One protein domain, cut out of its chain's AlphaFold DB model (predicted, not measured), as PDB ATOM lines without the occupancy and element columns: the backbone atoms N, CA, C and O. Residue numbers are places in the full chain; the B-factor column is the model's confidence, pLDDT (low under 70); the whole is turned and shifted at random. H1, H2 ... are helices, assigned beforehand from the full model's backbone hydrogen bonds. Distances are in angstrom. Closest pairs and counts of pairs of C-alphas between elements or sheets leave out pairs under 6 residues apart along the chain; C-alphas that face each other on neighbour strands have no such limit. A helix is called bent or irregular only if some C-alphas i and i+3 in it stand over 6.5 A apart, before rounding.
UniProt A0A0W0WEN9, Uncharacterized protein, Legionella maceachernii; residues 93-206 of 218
ATOM      1  N   SER A  93     146.408 179.483 158.459       67.56
ATOM      2  CA  SER A  93     145.737 178.710 159.505       67.56
ATOM      3  C   SER A  93     144.217 178.901 159.494       67.56
ATOM      4  O   SER A  93     143.496 177.952 159.807       67.56
ATOM      5  N   ASN A  94     143.717 180.034 158.987       66.50
ATOM      6  CA  ASN A  94     142.279 180.266 158.820       66.50
ATOM      7  C   ASN A  94     141.645 179.338 157.770       66.50
ATOM      8  O   ASN A  94     140.446 179.089 157.816       66.50
ATOM      9  N   LEU A  95     142.434 178.756 156.853       67.50
ATOM     10  CA  LEU A  95     141.938 177.704 155.951       67.50
ATOM     11  C   LEU A  95     141.665 176.373 156.677       67.50
ATOM     12  O   LEU A  95     141.040 175.487 156.097       67.50
ATOM     13  N   ASN A  96     142.176 176.201 157.901       62.03
ATOM     14  CA  ASN A  96     142.086 174.969 158.693       62.03
ATOM     15  C   ASN A  96     141.132 175.059 159.886       62.03
ATOM     16  O   ASN A  96     140.771 174.021 160.434       62.03
ATOM     17  N   SER A  97     140.800 176.267 160.345       53.50
ATOM     18  CA  SER A  97     140.194 176.482 161.663       53.50
ATOM     19  C   SER A  97     138.675 176.328 161.702       53.50
ATOM     20  O   SER A  97     138.095 176.328 162.785       53.50
ATOM     21  N   GLU A  98     138.017 176.200 160.554       57.56
ATOM     22  CA  GLU A  98     136.560 176.142 160.477       57.56
ATOM     23  C   GLU A  98     136.071 174.738 160.136       57.56
ATOM     24  O   GLU A  98     136.749 173.976 159.444       57.56
ATOM     25  N   ALA A  99     134.883 174.390 160.633       63.31
ATOM     26  CA  ALA A  99     134.179 173.163 160.282       63.31
ATOM     27  C   ALA A  99     133.741 173.231 158.810       63.31
ATOM     28  O   ALA A  99     132.586 173.504 158.492       63.31
ATOM     29  N   VAL A 100     134.699 173.052 157.905       73.75
ATOM     30  CA  VAL A 100     134.462 173.013 156.470       73.75
ATOM     31  C   VAL A 100     134.057 171.594 156.083       73.75
ATOM     32  O   VAL A 100     134.653 170.623 156.549       73.75
ATOM     33  N   ALA A 101     133.039 171.496 155.228       83.25
ATOM     34  CA  ALA A 101     132.521 170.241 154.700       83.25
ATOM     35  C   ALA A 101     133.642 169.386 154.074       83.25
ATOM     36  O   ALA A 101     134.548 169.907 153.409       83.25
ATOM     37  N   ASP A 102     133.598 168.073 154.298       85.06
ATOM     38  CA  ASP A 102     134.649 167.147 153.864       85.06
ATOM     39  C   ASP A 102     134.810 167.134 152.336       85.06
ATOM     40  O   ASP A 102     135.920 166.983 151.820       85.06
ATOM     41  N   GLU A 103     133.716 167.387 151.625       87.75
ATOM     42  CA  GLU A 103     133.587 167.422 150.174       87.75
ATOM     43  C   GLU A 103     134.522 168.457 149.533       87.75
ATOM     44  O   GLU A 103     135.061 168.220 148.452       87.75
ATOM     45  N   VAL A 104     134.791 169.586 150.201       89.88
ATOM     46  CA  VAL A 104     135.654 170.655 149.656       89.88
ATOM     47  C   VAL A 104     137.101 170.596 150.144       89.88
ATOM     48  O   VAL A 104     137.937 171.394 149.705       89.88
ATOM     49  N   LYS A 105     137.457 169.622 150.993       88.88
ATOM     50  CA  LYS A 105     138.846 169.413 151.446       88.88
ATOM     51  C   LYS A 105     139.863 169.291 150.304       88.88
ATOM     52  O   LYS A 105     140.958 169.840 150.462       88.88
ATOM     53  N   PRO A 106     139.573 168.635 149.161       90.62
ATOM     54  CA  PRO A 106     140.514 168.592 148.043       90.62
ATOM     55  C   PRO A 106     140.915 169.984 147.546       90.62
ATOM     56  O   PRO A 106     142.105 170.229 147.349       90.62
ATOM     57  N   LEU A 107     139.951 170.905 147.429       92.31
ATOM     58  CA  LEU A 107     140.196 172.292 147.029       92.31
ATOM     59  C   LEU A 107     141.040 173.030 148.072       92.31
ATOM     60  O   LEU A 107     142.001 173.702 147.707       92.31
ATOM     61  N   LEU A 108     140.733 172.875 149.363       90.62
ATOM     62  CA  LEU A 108     141.518 173.497 150.437       90.62
ATOM     63  C   LEU A 108     142.968 173.007 150.459       90.62
ATOM     64  O   LEU A 108     143.897 173.797 150.627       90.62
ATOM     65  N   ASN A 109     143.183 171.707 150.268       89.88
ATOM     66  CA  ASN A 109     144.523 171.132 150.219       89.88
ATOM     67  C   ASN A 109     145.292 171.607 148.980       89.88
ATOM     68  O   ASN A 109     146.487 171.897 149.072       89.88
ATOM     69  N   LEU A 110     144.609 171.737 147.838       91.31
ATOM     70  CA  LEU A 110     145.206 172.296 146.629       91.31
ATOM     71  C   LEU A 110     145.589 173.769 146.828       91.31
ATOM     72  O   LEU A 110     146.704 174.149 146.488       91.31
ATOM     73  N   LEU A 111     144.701 174.566 147.434       91.75
ATOM     74  CA  LEU A 111     144.933 175.969 147.790       91.75
ATOM     75  C   LEU A 111     146.175 176.145 148.670       91.75
ATOM     76  O   LEU A 111     147.013 176.989 148.373       91.75
ATOM     77  N   LYS A 112     146.335 175.334 149.718       89.75
ATOM     78  CA  LYS A 112     147.552 175.384 150.546       89.75
ATOM     79  C   LYS A 112     148.795 175.070 149.732       89.75
ATOM     80  O   LYS A 112     149.737 175.849 149.748       89.75
ATOM     81  N   THR A 113     148.743 173.989 148.952       90.25
ATOM     82  CA  THR A 113     149.875 173.559 148.121       90.25
ATOM     83  C   THR A 113     150.326 174.668 147.170       90.25
ATOM     84  O   THR A 113     151.522 174.885 147.012       90.25
ATOM     85  N   ILE A 114     149.389 175.390 146.542       92.62
ATOM     86  CA  ILE A 114     149.750 176.486 145.636       92.62
ATOM     87  C   ILE A 114     150.227 177.738 146.373       92.62
ATOM     88  O   ILE A 114     151.086 178.415 145.836       92.62
ATOM     89  N   ILE A 115     149.688 178.075 147.552       90.94
ATOM     90  CA  ILE A 115     150.057 179.299 148.292       90.94
ATOM     91  C   ILE A 115     151.422 179.146 148.983       90.94
ATOM     92  O   ILE A 115     152.162 180.122 149.123       90.94
ATOM     93  N   GLU A 116     151.762 177.927 149.401       89.31
ATOM     94  CA  GLU A 116     153.056 177.588 150.005       89.31
ATOM     95  C   GLU A 116     154.188 177.488 148.966       89.31
ATOM     96  O   GLU A 116     155.363 177.495 149.336       89.31
ATOM     97  N   ASP A 117     153.867 177.435 147.667       90.81
ATOM     98  CA  ASP A 117     154.873 177.423 146.607       90.81
ATOM     99  C   ASP A 117     155.599 178.787 146.516       90.81
ATOM    100  O   ASP A 117     154.952 179.825 146.330       90.81
ATOM    101  N   PRO A 118     156.946 178.826 146.558       89.19
ATOM    102  CA  PRO A 118     157.712 180.074 146.465       89.19
ATOM    103  C   PRO A 118     157.469 180.884 145.180       89.19
ATOM    104  O   PRO A 118     157.706 182.094 145.138       89.19
ATOM    105  N   SER A 119     157.005 180.238 144.110       91.56
ATOM    106  CA  SER A 119     156.698 180.866 142.822       91.56
ATOM    107  C   SER A 119     155.256 181.368 142.726       91.56
ATOM    108  O   SER A 119     154.906 181.999 141.725       91.56
ATOM    109  N   PHE A 120     154.419 181.144 143.745       93.56
ATOM    110  CA  PHE A 120     153.008 181.527 143.744       93.56
ATOM    111  C   PHE A 120     152.798 182.998 143.401       93.56
ATOM    112  O   PHE A 120     152.077 183.319 142.460       93.56
ATOM    113  N   LEU A 121     153.480 183.907 144.105       94.62
ATOM    114  CA  LEU A 121     153.314 185.351 143.905       94.62
ATOM    115  C   LEU A 121     153.729 185.821 142.506       94.62
ATOM    116  O   LEU A 121     153.218 186.832 142.016       94.62
ATOM    117  N   MET A 122     154.597 185.055 141.837       95.12
ATOM    118  CA  MET A 122     154.996 185.291 140.450       95.12
ATOM    119  C   MET A 122     153.934 184.859 139.435       95.12
ATOM    120  O   MET A 122     154.059 185.211 138.261       95.12
ATOM    121  N   HIS A 123     152.906 184.107 139.831       95.38
ATOM    122  CA  HIS A 123     151.839 183.671 138.940       95.38
ATOM    123  C   HIS A 123     150.865 184.820 138.646       95.38
ATOM    124  O   HIS A 123     150.428 185.545 139.545       95.38
ATOM    125  N   THR A 124     150.452 184.992 137.387       93.62
ATOM    126  CA  THR A 124     149.569 186.110 136.984       93.62
ATOM    127  C   THR A 124     148.247 186.127 137.759       93.62
ATOM    128  O   THR A 124     147.780 187.193 138.157       93.62
ATOM    129  N   ARG A 125     147.699 184.944 138.058       92.56
ATOM    130  CA  ARG A 125     146.443 184.737 138.810       92.56
ATOM    131  C   ARG A 125     146.557 184.801 140.341       92.56
ATOM    132  O   ARG A 125     145.521 184.760 140.999       92.56
ATOM    133  N   ALA A 126     147.757 184.926 140.919       92.62
ATOM    134  CA  ALA A 126     147.931 184.875 142.378       92.62
ATOM    135  C   ALA A 126     147.086 185.930 143.108       92.62
ATOM    136  O   ALA A 126     146.393 185.614 144.070       92.62
ATOM    137  N   GLN A 127     147.045 187.156 142.577       90.50
ATOM    138  CA  GLN A 127     146.253 188.246 143.150       90.50
ATOM    139  C   GLN A 127     144.745 187.959 143.165       90.50
ATOM    140  O   GLN A 127     144.040 188.378 144.079       90.50
ATOM    141  N   THR A 128     144.228 187.229 142.175       89.62
ATOM    142  CA  THR A 128     142.815 186.820 142.139       89.62
ATOM    143  C   THR A 128     142.506 185.807 143.237       89.62
ATOM    144  O   THR A 128     141.462 185.905 143.885       89.62
ATOM    145  N   ILE A 129     143.424 184.867 143.478       90.62
ATOM    146  CA  ILE A 129     143.297 183.885 144.558       90.62
ATOM    147  C   ILE A 129     143.370 184.598 145.907       90.62
ATOM    148  O   ILE A 129     142.428 184.476 146.681       90.62
ATOM    149  N   LEU A 130     144.404 185.417 146.134       89.94
ATOM    150  CA  LEU A 130     144.583 186.199 147.363       89.94
ATOM    151  C   LEU A 130     143.343 187.043 147.688       89.94
ATOM    152  O   LEU A 130     142.791 186.945 148.777       89.94
ATOM    153  N   LYS A 131     142.800 187.783 146.715       87.25
ATOM    154  CA  LYS A 131     141.564 188.566 146.912       87.25
ATOM    155  C   LYS A 131     140.346 187.720 147.275       87.25
ATOM    156  O   LYS A 131     139.474 188.203 147.996       87.25
ATOM    157  N   THR A 132     140.247 186.511 146.725       85.19
ATOM    158  CA  THR A 132     139.135 185.597 147.013       85.19
ATOM    159  C   THR A 132     139.248 185.056 148.432       85.19
ATOM    160  O   THR A 132     138.269 185.086 149.174       85.19
ATOM    161  N   ILE A 133     140.443 184.618 148.832       85.00
ATOM    162  CA  ILE A 133     140.659 183.986 150.136       85.00
ATOM    163  C   ILE A 133     140.716 184.991 151.295       85.00
ATOM    164  O   ILE A 133     140.332 184.644 152.405       85.00
ATOM    165  N   SER A 134     141.099 186.249 151.050       83.31
ATOM    166  CA  SER A 134     141.101 187.302 152.079       83.31
ATOM    167  C   SER A 134     139.697 187.756 152.505       83.31
ATOM    168  O   SER A 134     139.554 188.479 153.488       83.31
ATOM    169  N   LYS A 135     138.639 187.358 151.786       85.62
ATOM    170  CA  LYS A 135     137.241 187.663 152.131       85.62
ATOM    171  C   LYS A 135     136.585 186.454 152.795       85.62
ATOM    172  O   LYS A 135     135.771 185.784 152.164       85.62
ATOM    173  N   LEU A 136     136.928 186.195 154.057       83.00
ATOM    174  CA  LEU A 136     136.574 184.958 154.765       83.00
ATOM    175  C   LEU A 136     135.080 184.595 154.679       83.00
ATOM    176  O   LEU A 136     134.751 183.501 154.234       83.00
ATOM    177  N   GLU A 137     134.168 185.523 154.991       85.94
ATOM    178  CA  GLU A 137     132.718 185.262 154.903       85.94
ATOM    179  C   GLU A 137     132.261 184.877 153.486       85.94
ATOM    180  O   GLU A 137     131.369 184.047 153.299       85.94
ATOM    181  N   GLN A 138     132.854 185.498 152.462       88.00
ATOM    182  CA  GLN A 138     132.522 185.202 151.073       88.00
ATOM    183  C   GLN A 138     133.100 183.847 150.662       88.00
ATOM    184  O   GLN A 138     132.408 183.064 150.015       88.00
ATOM    185  N   LEU A 139     134.336 183.556 151.080       88.25
ATOM    186  CA  LEU A 139     134.989 182.270 150.867       88.25
ATOM    187  C   LEU A 139     134.161 181.138 151.484       88.25
ATOM    188  O   LEU A 139     133.864 180.170 150.790       88.25
ATOM    189  N   GLN A 140     133.713 181.278 152.733       88.19
ATOM    190  CA  GLN A 140     132.849 180.301 153.408       88.19
ATOM    191  C   GLN A 140     131.556 180.032 152.638       88.19
ATOM    192  O   GLN A 140     131.181 178.874 152.441       88.19
ATOM    193  N   LYS A 141     130.874 181.087 152.170       90.19
ATOM    194  CA  LYS A 141     129.664 180.953 151.343       90.19
ATOM    195  C   LYS A 141     129.956 180.222 150.036       90.19
ATOM    196  O   LYS A 141     129.181 179.356 149.643       90.19
ATOM    197  N   THR A 142     131.070 180.538 149.379       91.00
ATOM    198  CA  THR A 142     131.501 179.861 148.151       91.00
ATOM    199  C   THR A 142     131.830 178.389 148.399       91.00
ATOM    200  O   THR A 142     131.373 177.539 147.644       91.00
ATOM    201  N   LEU A 143     132.559 178.062 149.467       90.81
ATOM    202  CA  LEU A 143     132.884 176.681 149.834       90.81
ATOM    203  C   LEU A 143     131.624 175.882 150.191       90.81
ATOM    204  O   LEU A 143     131.461 174.757 149.729       90.81
ATOM    205  N   SER A 144     130.703 176.484 150.943       90.62
ATOM    206  CA  SER A 144     129.423 175.860 151.304       90.62
ATOM    207  C   SER A 144     128.559 175.597 150.071       90.62
ATOM    208  O   SER A 144     127.946 174.540 149.962       90.62
ATOM    209  N   TYR A 145     128.537 176.541 149.127       91.38
ATOM    210  CA  TYR A 145     127.869 176.363 147.843       91.38
ATOM    211  C   TYR A 145     128.477 175.199 147.049       91.38
ATOM    212  O   TYR A 145     127.728 174.356 146.571       91.38
ATOM    213  N   ILE A 146     129.811 175.109 146.961       91.00
ATOM    214  CA  ILE A 146     130.496 174.005 146.267       91.00
ATOM    215  C   ILE A 146     130.168 172.652 146.915       91.00
ATOM    216  O   ILE A 146     129.913 171.687 146.201       91.00
ATOM    217  N   ALA A 147     130.138 172.582 148.247       89.38
ATOM    218  CA  ALA A 147     129.830 171.352 148.981       89.38
ATOM    219  C   ALA A 147     128.405 170.827 148.726       89.38
ATOM    220  O   ALA A 147     128.154 169.637 148.862       89.38
ATOM    221  N   GLN A 148     127.466 171.705 148.361       89.44
ATOM    222  CA  GLN A 148     126.070 171.344 148.085       89.44
ATOM    223  C   GLN A 148     125.833 170.898 146.636       89.44
ATOM    224  O   GLN A 148     124.713 170.520 146.288       89.44
ATOM    225  N   LEU A 149     126.850 170.980 145.775       86.00
ATOM    226  CA  LEU A 149     126.715 170.605 144.373       86.00
ATOM    227  C   LEU A 149     126.556 169.088 144.235       86.00
ATOM    228  O   LEU A 149     127.247 168.334 144.920       86.00
ATOM    229  N   PRO A 150     125.684 168.623 143.325       81.44
ATOM    230  CA  PRO A 150     125.514 167.199 143.088       81.44
ATOM    231  C   PRO A 150     126.820 166.581 142.580       81.44
ATOM    232  O   PRO A 150     127.503 167.152 141.728       81.44
ATOM    233  N   GLU A 151     127.156 165.395 143.085       76.12
ATOM    234  CA  GLU A 151     128.344 164.672 142.638       76.12
ATOM    235  C   GLU A 151     128.198 164.217 141.181       76.12
ATOM    236  O   GLU A 151     127.333 163.411 140.833       76.12
ATOM    237  N   ALA A 152     129.090 164.706 140.327       65.75
ATOM    238  CA  ALA A 152     129.348 164.168 139.010       65.75
ATOM    239  C   ALA A 152     130.469 163.123 139.093       65.75
ATOM    240  O   ALA A 152     131.442 163.234 139.850       65.75
ATOM    241  N   ILE A 153     130.329 162.074 138.288       65.00
ATOM    242  CA  ILE A 153     131.354 161.044 138.140       65.00
ATOM    243  C   ILE A 153     132.476 161.629 137.277       65.00
ATOM    244  O   ILE A 153     132.232 162.031 136.139       65.00
ATOM    245  N   LEU A 154     133.707 161.647 137.801       61.81
ATOM    246  CA  LEU A 154     134.897 162.058 137.047       61.81
ATOM    247  C   LEU A 154     135.004 161.302 135.719       61.81
ATOM    248  O   LEU A 154     134.878 160.073 135.682       61.81
ATOM    249  N   SER A 155     135.346 162.016 134.646       63.12
ATOM    250  CA  SER A 155     135.595 161.366 133.361       63.12
ATOM    251  C   SER A 155     136.793 160.396 133.454       63.12
ATOM    252  O   SER A 155     137.786 160.677 134.142       63.12
ATOM    253  N   PRO A 156     136.773 159.257 132.733       62.44
ATOM    254  CA  PRO A 156     137.884 158.295 132.726       62.44
ATOM    255  C   PRO A 156     139.227 158.895 132.272       62.44
ATOM    256  O   PRO A 156     140.295 158.349 132.549       62.44
ATOM    257  N   GLU A 157     139.192 160.010 131.545       62.44
ATOM    258  CA  GLU A 157     140.363 160.717 131.019       62.44
ATOM    259  C   GLU A 157     141.058 161.558 132.095       62.44
ATOM    260  O   GLU A 157     142.291 161.579 132.153       62.44
ATOM    261  N   ALA A 158     140.292 162.182 132.996       59.69
ATOM    262  CA  ALA A 158     140.820 162.916 134.145       59.69
ATOM    263  C   ALA A 158     141.556 161.989 135.129       59.69
ATOM    264  O   ALA A 158     142.591 162.353 135.693       59.69
ATOM    265  N   GLN A 159     141.082 160.747 135.271       61.56
ATOM    266  CA  GLN A 159     141.694 159.748 136.152       61.56
ATOM    267  C   GLN A 159     143.088 159.301 135.678       61.56
ATOM    268  O   GLN A 159     143.948 158.995 136.513       61.56
ATOM    269  N   LYS A 160     143.333 159.310 134.358       62.09
ATOM    270  CA  LYS A 160     144.579 158.841 133.720       62.09
ATOM    271  C   LYS A 160     145.758 159.808 133.851       62.09
ATOM    272  O   LYS A 160     146.894 159.396 133.623       62.09
ATOM    273  N   LYS A 161     145.528 161.080 134.192       66.44
ATOM    274  CA  LYS A 161     146.617 162.054 134.367       66.44
ATOM    275  C   LYS A 161     147.339 161.844 135.707       66.44
ATOM    276  O   LYS A 161     146.713 161.534 136.726       66.44
ATOM    277  N   SER A 162     148.663 162.022 135.705       71.44
ATOM    278  CA  SER A 162     149.516 161.946 136.903       71.44
ATOM    279  C   SER A 162     149.419 163.238 137.719       71.44
ATOM    280  O   SER A 162     150.351 164.030 137.780       71.44
ATOM    281  N   TYR A 163     148.241 163.502 138.280       78.62
ATOM    282  CA  TYR A 163     148.022 164.620 139.195       78.62
ATOM    283  C   TYR A 163     147.864 164.130 140.632       78.62
ATOM    284  O   TYR A 163     147.461 162.986 140.861       78.62
ATOM    285  N   SER A 164     148.139 165.014 141.594       83.56
ATOM    286  CA  SER A 164     147.909 164.739 143.013       83.56
ATOM    287  C   SER A 164     146.431 164.467 143.296       83.56
ATOM    288  O   SER A 164     145.537 164.920 142.574       83.56
ATOM    289  N   THR A 165     146.158 163.752 144.389       86.00
ATOM    290  CA  THR A 165     144.791 163.466 144.844       86.00
ATOM    291  C   THR A 165     143.985 164.748 145.063       86.00
ATOM    292  O   THR A 165     142.825 164.811 144.669       86.00
ATOM    293  N   ALA A 166     144.610 165.799 145.611       86.25
ATOM    294  CA  ALA A 166     143.970 167.100 145.810       86.25
ATOM    295  C   ALA A 166     143.560 167.754 144.481       86.25
ATOM    296  O   ALA A 166     142.446 168.265 144.360       86.25
ATOM    297  N   HIS A 167     144.411 167.680 143.452       89.38
ATOM    298  CA  HIS A 167     144.086 168.207 142.129       89.38
ATOM    299  C   HIS A 167     142.947 167.423 141.470       89.38
ATOM    300  O   HIS A 167     142.003 168.028 140.972       89.38
ATOM    301  N   LYS A 168     142.991 166.084 141.515       87.50
ATOM    302  CA  LYS A 168     141.920 165.232 140.967       87.50
ATOM    303  C   LYS A 168     140.580 165.478 141.663       87.50
ATOM    304  O   LYS A 168     139.571 165.622 140.984       87.50
ATOM    305  N   GLY A 169     140.577 165.590 142.992       87.38
ATOM    306  CA  GLY A 169     139.367 165.929 143.745       87.38
ATOM    307  C   GLY A 169     138.859 167.339 143.432       87.38
ATOM    308  O   GLY A 169     137.664 167.539 143.270       87.38
ATOM    309  N   THR A 170     139.753 168.313 143.242       90.75
ATOM    310  CA  THR A 170     139.351 169.669 142.828       90.75
ATOM    311  C   THR A 170     138.787 169.696 141.405       90.75
ATOM    312  O   THR A 170     137.833 170.423 141.144       90.75
ATOM    313  N   MET A 171     139.326 168.884 140.488       90.56
ATOM    314  CA  MET A 171     138.742 168.705 139.157       90.56
ATOM    315  C   MET A 171     137.329 168.124 139.237       90.56
ATOM    316  O   MET A 171     136.457 168.583 138.513       90.56
ATOM    317  N   GLN A 172     137.083 167.175 140.142       88.25
ATOM    318  CA  GLN A 172     135.738 166.638 140.344       88.25
ATOM    319  C   GLN A 172     134.768 167.726 140.806       88.25
ATOM    320  O   GLN A 172     133.699 167.875 140.229       88.25
ATOM    321  N   LEU A 173     135.163 168.545 141.784       90.50
ATOM    322  CA  LEU A 173     134.351 169.682 142.233       90.50
ATOM    323  C   LEU A 173     134.068 170.678 141.100       90.50
ATOM    324  O   LEU A 173     132.973 171.231 141.020       90.50
ATOM    325  N   TYR A 174     135.038 170.894 140.209       91.31
ATOM    326  CA  TYR A 174     134.850 171.703 139.008       91.31
ATOM    327  C   TYR A 174     133.839 171.086 138.036       91.31
ATOM    328  O   TYR A 174     132.940 171.794 137.584       91.31
ATOM    329  N   ASP A 175     133.929 169.789 137.761       87.69
ATOM    330  CA  ASP A 175     132.992 169.093 136.876       87.69
ATOM    331  C   ASP A 175     131.562 169.092 137.459       87.69
ATOM    332  O   ASP A 175     130.603 169.377 136.735       87.69
ATOM    333  N   ASN A 176     131.417 168.884 138.776       85.81
ATOM    334  CA  ASN A 176     130.141 169.005 139.499       85.81
ATOM    335  C   ASN A 176     129.528 170.397 139.305       85.81
ATOM    336  O   ASN A 176     128.337 170.542 139.034       85.81
ATOM    337  N   HIS A 177     130.360 171.432 139.423       87.06
ATOM    338  CA  HIS A 177     129.941 172.817 139.273       87.06
ATOM    339  C   HIS A 177     129.549 173.169 137.838       87.06
ATOM    340  O   HIS A 177     128.551 173.858 137.630       87.06
ATOM    341  N   GLN A 178     130.300 172.688 136.846       85.06
ATOM    342  CA  GLN A 178     130.017 172.928 135.429       85.06
ATOM    343  C   GLN A 178     128.630 172.415 135.020       85.06
ATOM    344  O   GLN A 178     127.948 173.072 134.236       85.06
ATOM    345  N   ALA A 179     128.173 171.300 135.597       77.31
ATOM    346  CA  ALA A 179     126.842 170.752 135.330       77.31
ATOM    347  C   ALA A 179     125.692 171.684 135.760       77.31
ATOM    348  O   ALA A 179     124.593 171.604 135.210       77.31
ATOM    349  N   THR A 180     125.937 172.575 136.722       78.88
ATOM    350  CA  THR A 180     124.936 173.494 137.289       78.88
ATOM    351  C   THR A 180     125.341 174.962 137.160       78.88
ATOM    352  O   THR A 180     124.803 175.813 137.871       78.88
ATOM    353  N   TYR A 181     126.316 175.271 136.301       82.75
ATOM    354  CA  TYR A 181     126.893 176.605 136.202       82.75
ATOM    355  C   TYR A 181     125.867 177.627 135.707       82.75
ATOM    356  O   TYR A 181     125.226 177.451 134.672       82.75
ATOM    357  N   LEU A 182     125.747 178.729 136.446       81.75
ATOM    358  CA  LEU A 182     124.865 179.846 136.118       81.75
ATOM    359  C   LEU A 182     125.653 181.155 136.169       81.75
ATOM    360  O   LEU A 182     126.034 181.611 137.249       81.75
ATOM    361  N   GLU A 183     125.869 181.780 135.010       80.62
ATOM    362  CA  GLU A 183     126.626 183.039 134.889       80.62
ATOM    363  C   GLU A 183     125.962 184.219 135.607       80.62
ATOM    364  O   GLU A 183     126.639 185.142 136.047       80.62
ATOM    365  N   SER A 184     124.638 184.192 135.762       84.00
ATOM    366  CA  SER A 184     123.885 185.234 136.469       84.00
ATOM    367  C   SER A 184     123.982 185.127 137.995       84.00
ATOM    368  O   SER A 184     123.602 186.065 138.698       84.00
ATOM    369  N   ASN A 185     124.482 184.007 138.527       89.81
ATOM    370  CA  ASN A 185     124.599 183.773 139.961       89.81
ATOM    371  C   ASN A 185     126.018 184.111 140.448       89.81
ATOM    372  O   ASN A 185     127.004 183.492 140.051       89.81
ATOM    373  N   SER A 186     126.116 185.076 141.364       88.56
ATOM    374  CA  SER A 186     127.396 185.553 141.897       88.56
ATOM    375  C   SER A 186     128.188 184.484 142.659       88.56
ATOM    376  O   SER A 186     129.414 184.478 142.570       88.56
ATOM    377  N   LEU A 187     127.529 183.560 143.366       89.88
ATOM    378  CA  LEU A 187     128.196 182.452 144.061       89.88
ATOM    379  C   LEU A 187     128.750 181.423 143.075       89.88
ATOM    380  O   LEU A 187     129.880 180.977 143.251       89.88
ATOM    381  N   SER A 188     127.997 181.123 142.016       89.44
ATOM    382  CA  SER A 188     128.433 180.264 140.904       89.44
ATOM    383  C   SER A 188     129.656 180.854 140.188       89.44
ATOM    384  O   SER A 188     130.661 180.173 139.982       89.44
ATOM    385  N   LEU A 189     129.655 182.164 139.911       90.31
ATOM    386  CA  LEU A 189     130.824 182.851 139.348       90.31
ATOM    387  C   LEU A 189     132.056 182.764 140.260       90.31
ATOM    388  O   LEU A 189     133.165 182.515 139.783       90.31
ATOM    389  N   MET A 190     131.878 182.961 141.568       89.94
ATOM    390  CA  MET A 190     132.982 182.879 142.529       89.94
ATOM    391  C   MET A 190     133.504 181.454 142.693       89.94
ATOM    392  O   MET A 190     134.718 181.266 142.735       89.94
ATOM    393  N   ALA A 191     132.616 180.459 142.738       92.12
ATOM    394  CA  ALA A 191     132.984 179.050 142.787       92.12
ATOM    395  C   ALA A 191     133.781 178.646 141.546       92.12
ATOM    396  O   ALA A 191     134.880 178.107 141.676       92.12
ATOM    397  N   ASN A 192     133.291 179.006 140.353       91.81
ATOM    398  CA  ASN A 192     134.017 178.796 139.103       91.81
ATOM    399  C   ASN A 192     135.399 179.450 139.148       91.81
ATOM    400  O   ASN A 192     136.407 178.812 138.858       91.81
ATOM    401  N   GLY A 193     135.444 180.726 139.542       91.44
ATOM    402  CA  GLY A 193     136.681 181.487 139.638       91.44
ATOM    403  C   GLY A 193     137.683 180.821 140.573       91.44
ATOM    404  O   GLY A 193     138.843 180.659 140.201       91.44
ATOM    405  N   LEU A 194     137.259 180.399 141.761       92.81
ATOM    406  CA  LEU A 194     138.135 179.742 142.725       92.81
ATOM    407  C   LEU A 194     138.666 178.408 142.180       92.81
ATOM    408  O   LEU A 194     139.880 178.210 142.150       92.81
ATOM    409  N   LEU A 195     137.780 177.536 141.692       94.19
ATOM    410  CA  LEU A 195     138.131 176.209 141.174       94.19
ATOM    411  C   LEU A 195     139.090 176.298 139.980       94.19
ATOM    412  O   LEU A 195     140.170 175.705 140.007       94.19
ATOM    413  N   VAL A 196     138.746 177.098 138.966       93.00
ATOM    414  CA  VAL A 196     139.558 177.267 137.751       93.00
ATOM    415  C   VAL A 196     140.919 177.869 138.082       93.00
ATOM    416  O   VAL A 196     141.944 177.353 137.638       93.00
ATOM    417  N   ASN A 197     140.960 178.940 138.883       94.06
ATOM    418  CA  ASN A 197     142.231 179.580 139.215       94.06
ATOM    419  C   ASN A 197     143.153 178.636 139.997       94.06
ATOM    420  O   ASN A 197     144.346 178.612 139.707       94.06
ATOM    421  N   CYS A 198     142.627 177.843 140.935       93.44
ATOM    422  CA  CYS A 198     143.441 176.889 141.692       93.44
ATOM    423  C   CYS A 198     143.997 175.772 140.807       93.44
ATOM    424  O   CYS A 198     145.182 175.454 140.895       93.44
ATOM    425  N   LEU A 199     143.158 175.195 139.941       92.75
ATOM    426  CA  LEU A 199     143.564 174.129 139.025       92.75
ATOM    427  C   LEU A 199     144.648 174.602 138.053       92.75
ATOM    428  O   LEU A 199     145.657 173.916 137.894       92.75
ATOM    429  N   GLU A 200     144.460 175.770 137.437       91.75
ATOM    430  CA  GLU A 200     145.421 176.323 136.482       91.75
ATOM    431  C   GLU A 200     146.746 176.701 137.147       91.75
ATOM    432  O   GLU A 200     147.805 176.318 136.657       91.75
ATOM    433  N   VAL A 201     146.698 177.395 138.291       93.12
ATOM    434  CA  VAL A 201     147.916 177.782 139.020       93.12
ATOM    435  C   VAL A 201     148.692 176.541 139.441       93.12
ATOM    436  O   VAL A 201     149.900 176.480 139.233       93.12
ATOM    437  N   TYR A 202     148.013 175.519 139.966       91.88
ATOM    438  CA  TYR A 202     148.671 174.263 140.315       91.88
ATOM    439  C   TYR A 202     149.357 173.616 139.105       91.88
ATOM    440  O   TYR A 202     150.498 173.177 139.219       91.88
ATOM    441  N   GLN A 203     148.697 173.572 137.945       89.19
ATOM    442  CA  GLN A 203     149.278 173.005 136.721       89.19
ATOM    443  C   GLN A 203     150.493 173.793 136.215       89.19
ATOM    444  O   GLN A 203     151.415 173.193 135.674       89.19
ATOM    445  N   ASP A 204     150.509 175.113 136.382       88.88
ATOM    446  CA  ASP A 204     151.635 175.962 135.980       88.88
ATOM    447  C   ASP A 204     152.830 175.894 136.949       88.88
ATOM    448  O   ASP A 204     153.975 176.117 136.527       88.88
ATOM    449  N   LEU A 205     152.564 175.624 138.233       87.38
ATOM    450  CA  LEU A 205     153.571 175.485 139.289       87.38
ATOM    451  C   LEU A 205     154.209 174.094 139.299       87.38
ATOM    452  O   LEU A 205     155.431 173.974 139.389       87.38
ATOM    453  N   GLN A 206     153.401 173.042 139.158       81.19
ATOM    454  CA  GLN A 206     153.915 171.691 138.983       81.19
ATOM    455  C   GLN A 206     154.538 171.606 137.593       81.19
ATOM    456  O   GLN A 206     153.831 171.507 136.592       81.19
TER     457      GLN A 206
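AT A GLANCE: This is residues 93 to 206 of the 218 residues of an uncharacterized protein of Legionella maceachernii (UniProt A0A0W0WEN9). Three helices, H1, H5 and H6, pack on one another as a core, their centres in a triangle, with H1 crossing the other two. H3 packs across residues 187 to 191 of H6, H2 packs on residues 194 to 201 of H6, and the short H4 lies farthest out, beside H5. The printed part has 114 residues, with six named helices, H1 to H6 in order, and no named strand: all helix. It is compact and rounded, with a radius of gyration of the C-alphas of 13.3 A and spans of 34 by 34 by 27 A.

HOW THE PARTS SIT: H1, residues 102 to 115, touches H5, residues 165 to 178, at a steep tilt of 64 degrees; the C-alphas of Pro 106 and Ala 166 are closest, 4.4 A. H1 touches H6, residues 186 to 205, at 49 degrees, closest at the C-alphas of Ile 114 and Tyr 202, 5.9 A. H3, residues 136 to 147, is about perpendicular to H6 and touches it, with the C-alphas of Thr 142 and Ala 191 closest, 5.6 A. H5 and H6 form a hairpin, opposite ways at 34 degrees, a shallow tilt but only just. Every O i to N i+4 pair is within hydrogen-bond range in H3, H5 and H6, and also in H2, residues 126 to 133; in H1 8 of 10 are, and H4, residues 156 to 159, is too short for one.

IN THESE COORDINATES: H1 begins at C-alpha 102 (134.649, 167.147, 153.864) and is 20.4 A long; it is irregular, with C-alphas 103 and 106 7.3 A apart. H2 is 10.7 A long, H3 16.2 A, H4 5.3 A and H5 19.9 A. H6, 28.2 A, ends at C-alpha 205 (153.571, 175.485, 139.289).

THE WHOLE: The C-alphas farthest apart, of Glu 137 and Lys 160, are 35.9 A apart. The printed part has no cut and no long link. Residues 93 to 99 and 152 to 161 have pLDDT under 70.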